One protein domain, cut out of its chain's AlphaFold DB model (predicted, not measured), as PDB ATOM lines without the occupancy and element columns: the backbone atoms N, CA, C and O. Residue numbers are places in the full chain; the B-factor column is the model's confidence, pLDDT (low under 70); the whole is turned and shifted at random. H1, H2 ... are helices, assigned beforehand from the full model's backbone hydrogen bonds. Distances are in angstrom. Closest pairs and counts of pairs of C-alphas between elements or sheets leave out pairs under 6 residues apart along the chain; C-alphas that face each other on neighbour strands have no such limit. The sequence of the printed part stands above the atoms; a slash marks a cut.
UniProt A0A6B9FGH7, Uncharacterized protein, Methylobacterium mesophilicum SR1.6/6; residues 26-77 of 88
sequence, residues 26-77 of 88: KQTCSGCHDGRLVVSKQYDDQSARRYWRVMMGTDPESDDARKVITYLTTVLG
ATOM      1  N   LYS A  26     -13.474  45.058  26.168       95.75
ATOM      2  CA  LYS A  26     -14.037  43.836  26.749       95.75
ATOM      3  C   LYS A  26     -15.557  43.808  26.600       95.75
ATOM      4  O   LYS A  26     -16.092  42.794  26.154       95.75
ATOM      5  N   GLN A  27     -16.233  44.900  26.960       95.38
ATOM      6  CA  GLN A  27     -17.687  45.015  26.869       95.38
ATOM      7  C   GLN A  27     -18.175  44.917  25.418       95.38
ATOM      8  O   GLN A  27     -19.089  44.146  25.133       95.38
ATOM      9  N   THR A  28     -17.547  45.656  24.505       95.50
ATOM     10  CA  THR A  28     -17.951  45.732  23.098       95.50
ATOM     11  C   THR A  28     -17.679  44.425  22.358       95.50
ATOM     12  O   THR A  28     -18.574  43.848  21.744       95.50
ATOM     13  N   CYS A  29     -16.450  43.915  22.425       95.44
ATOM     14  CA  CYS A  29     -16.023  42.780  21.611       95.44
ATOM     15  C   CYS A  29     -16.531  41.429  22.124       95.44
ATOM     16  O   CYS A  29     -16.691  40.508  21.325       95.44
ATOM     17  N   SER A  30     -16.816  41.308  23.424       94.81
ATOM     18  CA  SER A  30     -17.369  40.070  24.001       94.81
ATOM     19  C   SER A  30     -18.898  39.999  23.927       94.81
ATOM     20  O   SER A  30     -19.483  39.019  24.381       94.81
ATOM     21  N   GLY A  31     -19.562  41.038  23.402       94.19
ATOM     22  CA  GLY A  31     -21.025  41.105  23.344       94.19
ATOM     23  C   GLY A  31     -21.653  40.148  22.325       94.19
ATOM     24  O   GLY A  31     -22.774  39.690  22.533       94.19
ATOM     25  N   CYS A  32     -20.929  39.821  21.249       95.25
ATOM     26  CA  CYS A  32     -21.438  38.987  20.150       95.25
ATOM     27  C   CYS A  32     -20.665  37.671  19.968       95.25
ATOM     28  O   CYS A  32     -21.236  36.670  19.537       95.25
ATOM     29  N   HIS A  33     -19.366  37.660  20.276       91.56
ATOM     30  CA  HIS A  33     -18.471  36.516  20.092       91.56
ATOM     31  C   HIS A  33     -17.505  36.392  21.271       91.56
ATOM     32  O   HIS A  33     -17.421  37.282  22.113       91.56
ATOM     33  N   ASP A  34     -16.743  35.299  21.324       93.06
ATOM     34  CA  ASP A  34     -15.702  35.138  22.338       93.06
ATOM     35  C   ASP A  34     -14.555  36.143  22.109       93.06
ATOM     36  O   ASP A  34     -13.948  36.189  21.032       93.06
ATOM     37  N   GLY A  35     -14.230  36.926  23.143       93.25
ATOM     38  CA  GLY A  35     -13.167  37.932  23.110       93.25
ATOM     39  C   GLY A  35     -11.769  37.369  22.825       93.25
ATOM     40  O   GLY A  35     -10.899  38.102  22.354       93.25
ATOM     41  N   ARG A  36     -11.550  36.059  23.016       93.94
ATOM     42  CA  ARG A  36     -10.309  35.366  22.633       93.94
ATOM     43  C   ARG A  36      -9.981  35.511  21.152       93.94
ATOM     44  O   ARG A  36      -8.806  35.559  20.811       93.94
ATOM     45  N   LEU A  37     -10.991  35.623  20.285       92.56
ATOM     46  CA  LEU A  37     -10.785  35.832  18.847       92.56
ATOM     47  C   LEU A  37     -10.162  37.194  18.524       92.56
ATOM     48  O   LEU A  37      -9.522  37.339  17.482       92.56
ATOM     49  N   VAL A  38     -10.378  38.187  19.391       95.38
ATOM     50  CA  VAL A  38      -9.798  39.525  19.244       95.38
ATOM     51  C   VAL A  38      -8.352  39.510  19.715       95.38
ATOM     52  O   VAL A  38      -7.457  39.891  18.973       95.38
ATOM     53  N   VAL A  39      -8.097  38.984  20.915       95.38
ATOM     54  CA  VAL A  39      -6.745  38.998  21.501       95.38
ATOM     55  C   VAL A  39      -5.778  38.000  20.861       95.38
ATOM     56  O   VAL A  39      -4.581  38.067  21.105       95.38
ATOM     57  N   SER A  40      -6.265  37.075  20.026       94.38
ATOM     58  CA  SER A  40      -5.418  36.158  19.252       94.38
ATOM     59  C   SER A  40      -4.867  36.777  17.960       94.38
ATOM     60  O   SER A  40      -4.316  36.059  17.126       94.38
ATOM     61  N   LYS A  41      -5.112  38.067  17.720       92.94
ATOM     62  CA  LYS A  41      -4.727  38.787  16.504       92.94
ATOM     63  C   LYS A  41      -3.842  39.971  16.868       92.94
ATOM     64  O   LYS A  41      -3.894  40.468  17.987       92.94
ATOM     65  N   GLN A  42      -3.071  40.423  15.886       94.62
ATOM     66  CA  GLN A  42      -2.374  41.700  15.939       94.62
ATOM     67  C   GLN A  42      -3.045  42.685  14.987       94.62
ATOM     68  O   GLN A  42      -3.595  42.265  13.961       94.62
ATOM     69  N   TYR A  43      -3.001  43.968  15.332       94.75
ATOM     70  CA  TYR A  43      -3.698  45.010  14.588       94.75
ATOM     71  C   TYR A  43      -2.783  46.185  14.259       94.75
ATOM     72  O   TYR A  43      -2.195  46.804  15.139       94.75
ATOM     73  N   ASP A  44      -2.735  46.545  12.986       96.31
ATOM     74  CA  ASP A  44      -2.408  47.906  12.568       96.31
ATOM     75  C   ASP A  44      -3.695  48.758  12.481       96.31
ATOM     76  O   ASP A  44      -4.817  48.258  12.635       96.31
ATOM     77  N   ASP A  45      -3.557  50.062  12.236       95.75
ATOM     78  CA  ASP A  45      -4.702  50.982  12.150       95.75
ATOM     79  C   ASP A  45      -5.688  50.592  11.031       95.75
ATOM     80  O   ASP A  45      -6.908  50.592  11.230       95.75
ATOM     81  N   GLN A  46      -5.173  50.169   9.871       96.38
ATOM     82  CA  GLN A  46      -6.005  49.792   8.730       96.38
ATOM     83  C   GLN A  46      -6.870  48.562   9.047       96.38
ATOM     84  O   GLN A  46      -8.085  48.563   8.808       96.38
ATOM     85  N   SER A  47      -6.257  47.509   9.585       96.62
ATOM     86  CA  SER A  47      -6.921  46.259   9.939       96.62
ATOM     87  C   SER A  47      -7.889  46.452  11.104       96.62
ATOM     88  O   SER A  47      -9.018  45.967  11.006       96.62
ATOM     89  N   ALA A  48      -7.537  47.223  12.139       97.31
ATOM     90  CA  ALA A  48      -8.441  47.560  13.242       97.31
ATOM     91  C   ALA A  48      -9.724  48.240  12.735       97.31
ATOM     92  O   ALA A  48     -10.835  47.780  13.016       97.31
ATOM     93  N   ARG A  49      -9.585  49.270  11.892       97.94
ATOM     94  CA  ARG A  49     -10.722  49.972  11.269       97.94
ATOM     95  C   ARG A  49     -11.541  49.060  10.366       97.94
ATOM     96  O   ARG A  49     -12.768  49.158  10.322       97.94
ATOM     97  N   ARG A  50     -10.886  48.171   9.615       97.19
ATOM     98  CA  ARG A  50     -11.571  47.183   8.772       97.19
ATOM     99  C   ARG A  50     -12.406  46.226   9.620       97.19
ATOM    100  O   ARG A  50     -13.575  46.025   9.302       97.19
ATOM    101  N   TYR A  51     -11.833  45.654  10.678       95.94
ATOM    102  CA  TYR A  51     -12.557  44.746  11.565       95.94
ATOM    103  C   TYR A  51     -13.712  45.449  12.270       95.94
ATOM    104  O   TYR A  51     -14.792  44.874  12.323       95.94
ATOM    105  N   TRP A  52     -13.540  46.696  12.715       96.62
ATOM    106  CA  TRP A  52     -14.643  47.476  13.276       96.62
ATOM    107  C   TRP A  52     -15.834  47.554  12.318       96.62
ATOM    108  O   TRP A  52     -16.942  47.169  12.681       96.62
ATOM    109  N   ARG A  53     -15.605  47.959  11.060       96.88
ATOM    110  CA  ARG A  53     -16.682  48.043  10.058       96.88
ATOM    111  C   ARG A  53     -17.367  46.698   9.828       96.88
ATOM    112  O   ARG A  53     -18.583  46.656   9.712       96.88
ATOM    113  N   VAL A  54     -16.595  45.612   9.758       95.62
ATOM    114  CA  VAL A  54     -17.135  44.265   9.499       95.62
ATOM    115  C   VAL A  54     -17.930  43.729  10.689       95.62
ATOM    116  O   VAL A  54     -18.991  43.151  10.487       95.62
ATOM    117  N   MET A  55     -17.425  43.903  11.910       95.12
ATOM    118  CA  MET A  55     -18.016  43.300  13.108       95.12
ATOM    119  C   MET A  55     -19.142  44.148  13.698       95.12
ATOM    120  O   MET A  55     -20.128  43.599  14.178       95.12
ATOM    121  N   MET A  56     -18.998  45.474  13.662       94.56
ATOM    122  CA  MET A  56     -19.953  46.403  14.270       94.56
ATOM    123  C   MET A  56     -20.943  46.973  13.254       94.56
ATOM    124  O   MET A  56     -22.037  47.375  13.634       94.56
ATOM    125  N   GLY A  57     -20.577  47.037  11.968       94.56
ATOM    126  CA  GLY A  57     -21.420  47.651  10.936       94.56
ATOM    127  C   GLY A  57     -21.562  49.172  11.068       94.56
ATOM    128  O   GLY A  57     -22.445  49.757  10.446       94.56
ATOM    129  N   THR A  58     -20.713  49.818  11.874       92.81
ATOM    130  CA  THR A  58     -20.778  51.252  12.198       92.81
ATOM    131  C   THR A  58     -19.538  52.017  11.738       92.81
ATOM    132  O   THR A  58     -18.502  51.431  11.413       92.81
ATOM    133  N   ASP A  59     -19.636  53.348  11.746       95.19
ATOM    134  CA  ASP A  59     -18.540  54.254  11.403       95.19
ATOM    135  C   ASP A  59     -17.329  54.068  12.350       95.19
ATOM    136  O   ASP A  59     -17.499  54.132  13.578       95.19
ATOM    137  N   PRO A  60     -16.111  53.815  11.823       95.62
ATOM    138  CA  PRO A  60     -14.890  53.755  12.624       95.62
ATOM    139  C   PRO A  60     -14.445  55.105  13.210       95.62
ATOM    140  O   PRO A  60     -13.550  55.111  14.049       95.62
ATOM    141  N   GLU A  61     -15.036  56.229  12.796       95.94
ATOM    142  CA  GLU A  61     -14.707  57.556  13.338       95.94
ATOM    143  C   GLU A  61     -15.540  57.949  14.565       95.94
ATOM    144  O   GLU A  61     -15.265  58.978  15.184       95.94
ATOM    145  N   SER A  62     -16.537  57.144  14.947       96.75
ATOM    146  CA  SER A  62     -17.304  57.391  16.174       96.75
ATOM    147  C   SER A  62     -16.416  57.323  17.422       96.75
ATOM    148  O   SER A  62     -15.413  56.608  17.448       96.75
ATOM    149  N   ASP A  63     -16.790  58.045  18.481       96.44
ATOM    150  CA  ASP A  63     -15.978  58.149  19.703       96.44
ATOM    151  C   ASP A  63     -15.606  56.782  20.298       96.44
ATOM    152  O   ASP A  63     -14.451  56.554  20.665       96.44
ATOM    153  N   ASP A  64     -16.559  55.852  20.360       95.56
ATOM    154  CA  ASP A  64     -16.314  54.507  20.883       95.56
ATOM    155  C   ASP A  64     -15.469  53.664  19.929       95.56
ATOM    156  O   ASP A  64     -14.573  52.946  20.380       95.56
ATOM    157  N   ALA A  65     -15.683  53.798  18.617       97.69
ATOM    158  CA  ALA A  65     -14.850  53.129  17.627       97.69
ATOM    159  C   ALA A  65     -13.391  53.558  17.753       97.69
ATOM    160  O   ALA A  65     -12.503  52.709  17.784       97.69
ATOM    161  N   ARG A  66     -13.141  54.863  17.889       98.25
ATOM    162  CA  ARG A  66     -11.791  55.412  18.030       98.25
ATOM    163  C   ARG A  66     -11.101  54.873  19.277       98.25
ATOM    164  O   ARG A  66      -9.969  54.419  19.170       98.25
ATOM    165  N   LYS A  67     -11.786  54.830  20.425       98.38
ATOM    166  CA  LYS A  67     -11.242  54.245  21.668       98.38
ATOM    167  C   LYS A  67     -10.921  52.757  21.524       98.38
ATOM    168  O   LYS A  67      -9.871  52.307  21.981       98.38
ATOM    169  N   VAL A  68     -11.808  51.993  20.881       97.94
ATOM    170  CA  VAL A  68     -11.583  50.565  20.625       97.94
ATOM    171  C   VAL A  68     -10.394  50.373  19.686       97.94
ATOM    172  O   VAL A  68      -9.486  49.616  20.017       97.94
ATOM    173  N   ILE A  69     -10.350  51.092  18.563       97.75
ATOM    174  CA  ILE A  69      -9.245  51.047  17.597       97.75
ATOM    175  C   ILE A  69      -7.922  51.410  18.275       97.75
ATOM    176  O   ILE A  69      -6.953  50.684  18.088       97.75
ATOM    177  N   THR A  70      -7.889  52.449  19.117       97.94
ATOM    178  CA  THR A  70      -6.696  52.815  19.892       97.94
ATOM    179  C   THR A  70      -6.200  51.656  20.748       97.94
ATOM    180  O   THR A  70      -5.012  51.355  20.718       97.94
ATOM    181  N   TYR A  71      -7.068  50.955  21.480       97.88
ATOM    182  CA  TYR A  71      -6.624  49.796  22.261       97.88
ATOM    183  C   TYR A  71      -6.108  48.666  21.364       97.88
ATOM    184  O   TYR A  71      -5.054  48.096  21.642       97.88
ATOM    185  N   LEU A  72      -6.821  48.357  20.273       97.50
ATOM    186  CA  LEU A  72      -6.406  47.303  19.346       97.50
ATOM    187  C   LEU A  72      -5.009  47.575  18.776       97.50
ATOM    188  O   LEU A  72      -4.218  46.649  18.681       97.50
ATOM    189  N   THR A  73      -4.683  48.824  18.446       97.06
ATOM    190  CA  THR A  73      -3.393  49.173  17.830       97.06
ATOM    191  C   THR A  73      -2.275  49.461  18.823       97.06
ATOM    192  O   THR A  73      -1.111  49.369  18.456       97.06
ATOM    193  N   THR A  74      -2.585  49.816  20.071       96.06
ATOM    194  CA  THR A  74      -1.560  50.138  21.084       96.06
ATOM    195  C   THR A  74      -1.267  48.981  22.029       96.06
ATOM    196  O   THR A  74      -0.119  48.780  22.410       96.06
ATOM    197  N   VAL A  75      -2.289  48.208  22.403       96.62
ATOM    198  CA  VAL A  75      -2.160  47.082  23.340       96.62
ATOM    199  C   VAL A  75      -2.024  45.757  22.597       96.62
ATOM    200  O   VAL A  75      -1.267  44.892  23.026       96.62
ATOM    201  N   LEU A  76      -2.741  45.598  21.481       95.44
ATOM    202  CA  LEU A  76      -2.686  44.405  20.622       95.44
ATOM    203  C   LEU A  76      -1.988  44.690  19.281       95.44
ATOM    204  O   LEU A  76      -2.144  43.935  18.318       95.44
ATOM    205  N   GLY A  77      -1.267  45.806  19.194       91.38
ATOM    206  CA  GLY A  77      -0.587  46.217  17.978       91.38
ATOM    207  C   GLY A  77       0.610  45.344  17.638       91.38
ATOM    208  O   GLY A  77       1.200  44.704  18.507       91.38
TER     209      GLY A  77
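Overview. This is residues 26 to 77 of the 88 residues of an uncharacterized protein of Methylobacterium mesophilicum SR1.6/6 (UniProt A0A6B9FGH7). Two longer helices, H3 and H4, pack on each other at a wide angle of 48 degrees and run opposite ways, and the stretch before them, with the one-turn helices H1 and H2, lies to one side of this pair as a looping arc. The printed part has 52 residues with four named helices, in the order H1, H2, H3, H4, and no named strand; its class is all helix. The whole is compact, with a radius of gyration of the C-alphas of 9.9 A, and rounded, spanning 24 by 22 by 16 A.

Arrangement. H3, residues 45 to 56, touches H4, residues 63 to 74, with the C-alphas of Ala 48 and Ile 69 closest, 5.6 A apart. Their lines stand at a steep tilt of 48 degrees, opposite ways. H1, residues 26 to 29, touches no helix but is near H4, with 5 pairs of C-alphas within 10 A. H2, residues 36 to 39, is close to H1 but not clearly touching; their closest C-alphas, those of Cys 29 and Val 38, are 7.4 A apart. H2 and H4 are apart, but only just, at 8.5 A. H3 is apart from both H1 and H2. In H3 and H4 every O i to N i+4 pair is within hydrogen-bond range; H1 and H2 are too short for such a pair.

Along the chain. H3 measures 16.1 A, from C-alpha 45 at (-4.702, 50.982, 12.150) to C-alpha 56. H4 measures 16.6 A and ends at C-alpha 74, (-1.560, 50.138, 21.084). H1 measures 5.6 A from C-alpha 26 at (-14.037, 43.836, 26.749), and H2 measures 5.2 A.

Size, cuts and confidence. The two C-alphas farthest apart, those of Ser 40 and Ser 62, are 24.5 A apart. The printed part has no cut and no long link; the link from H2 to H3 is tight. The mean pLDDT of the printed part is 95.6, and no printed residue is under 70.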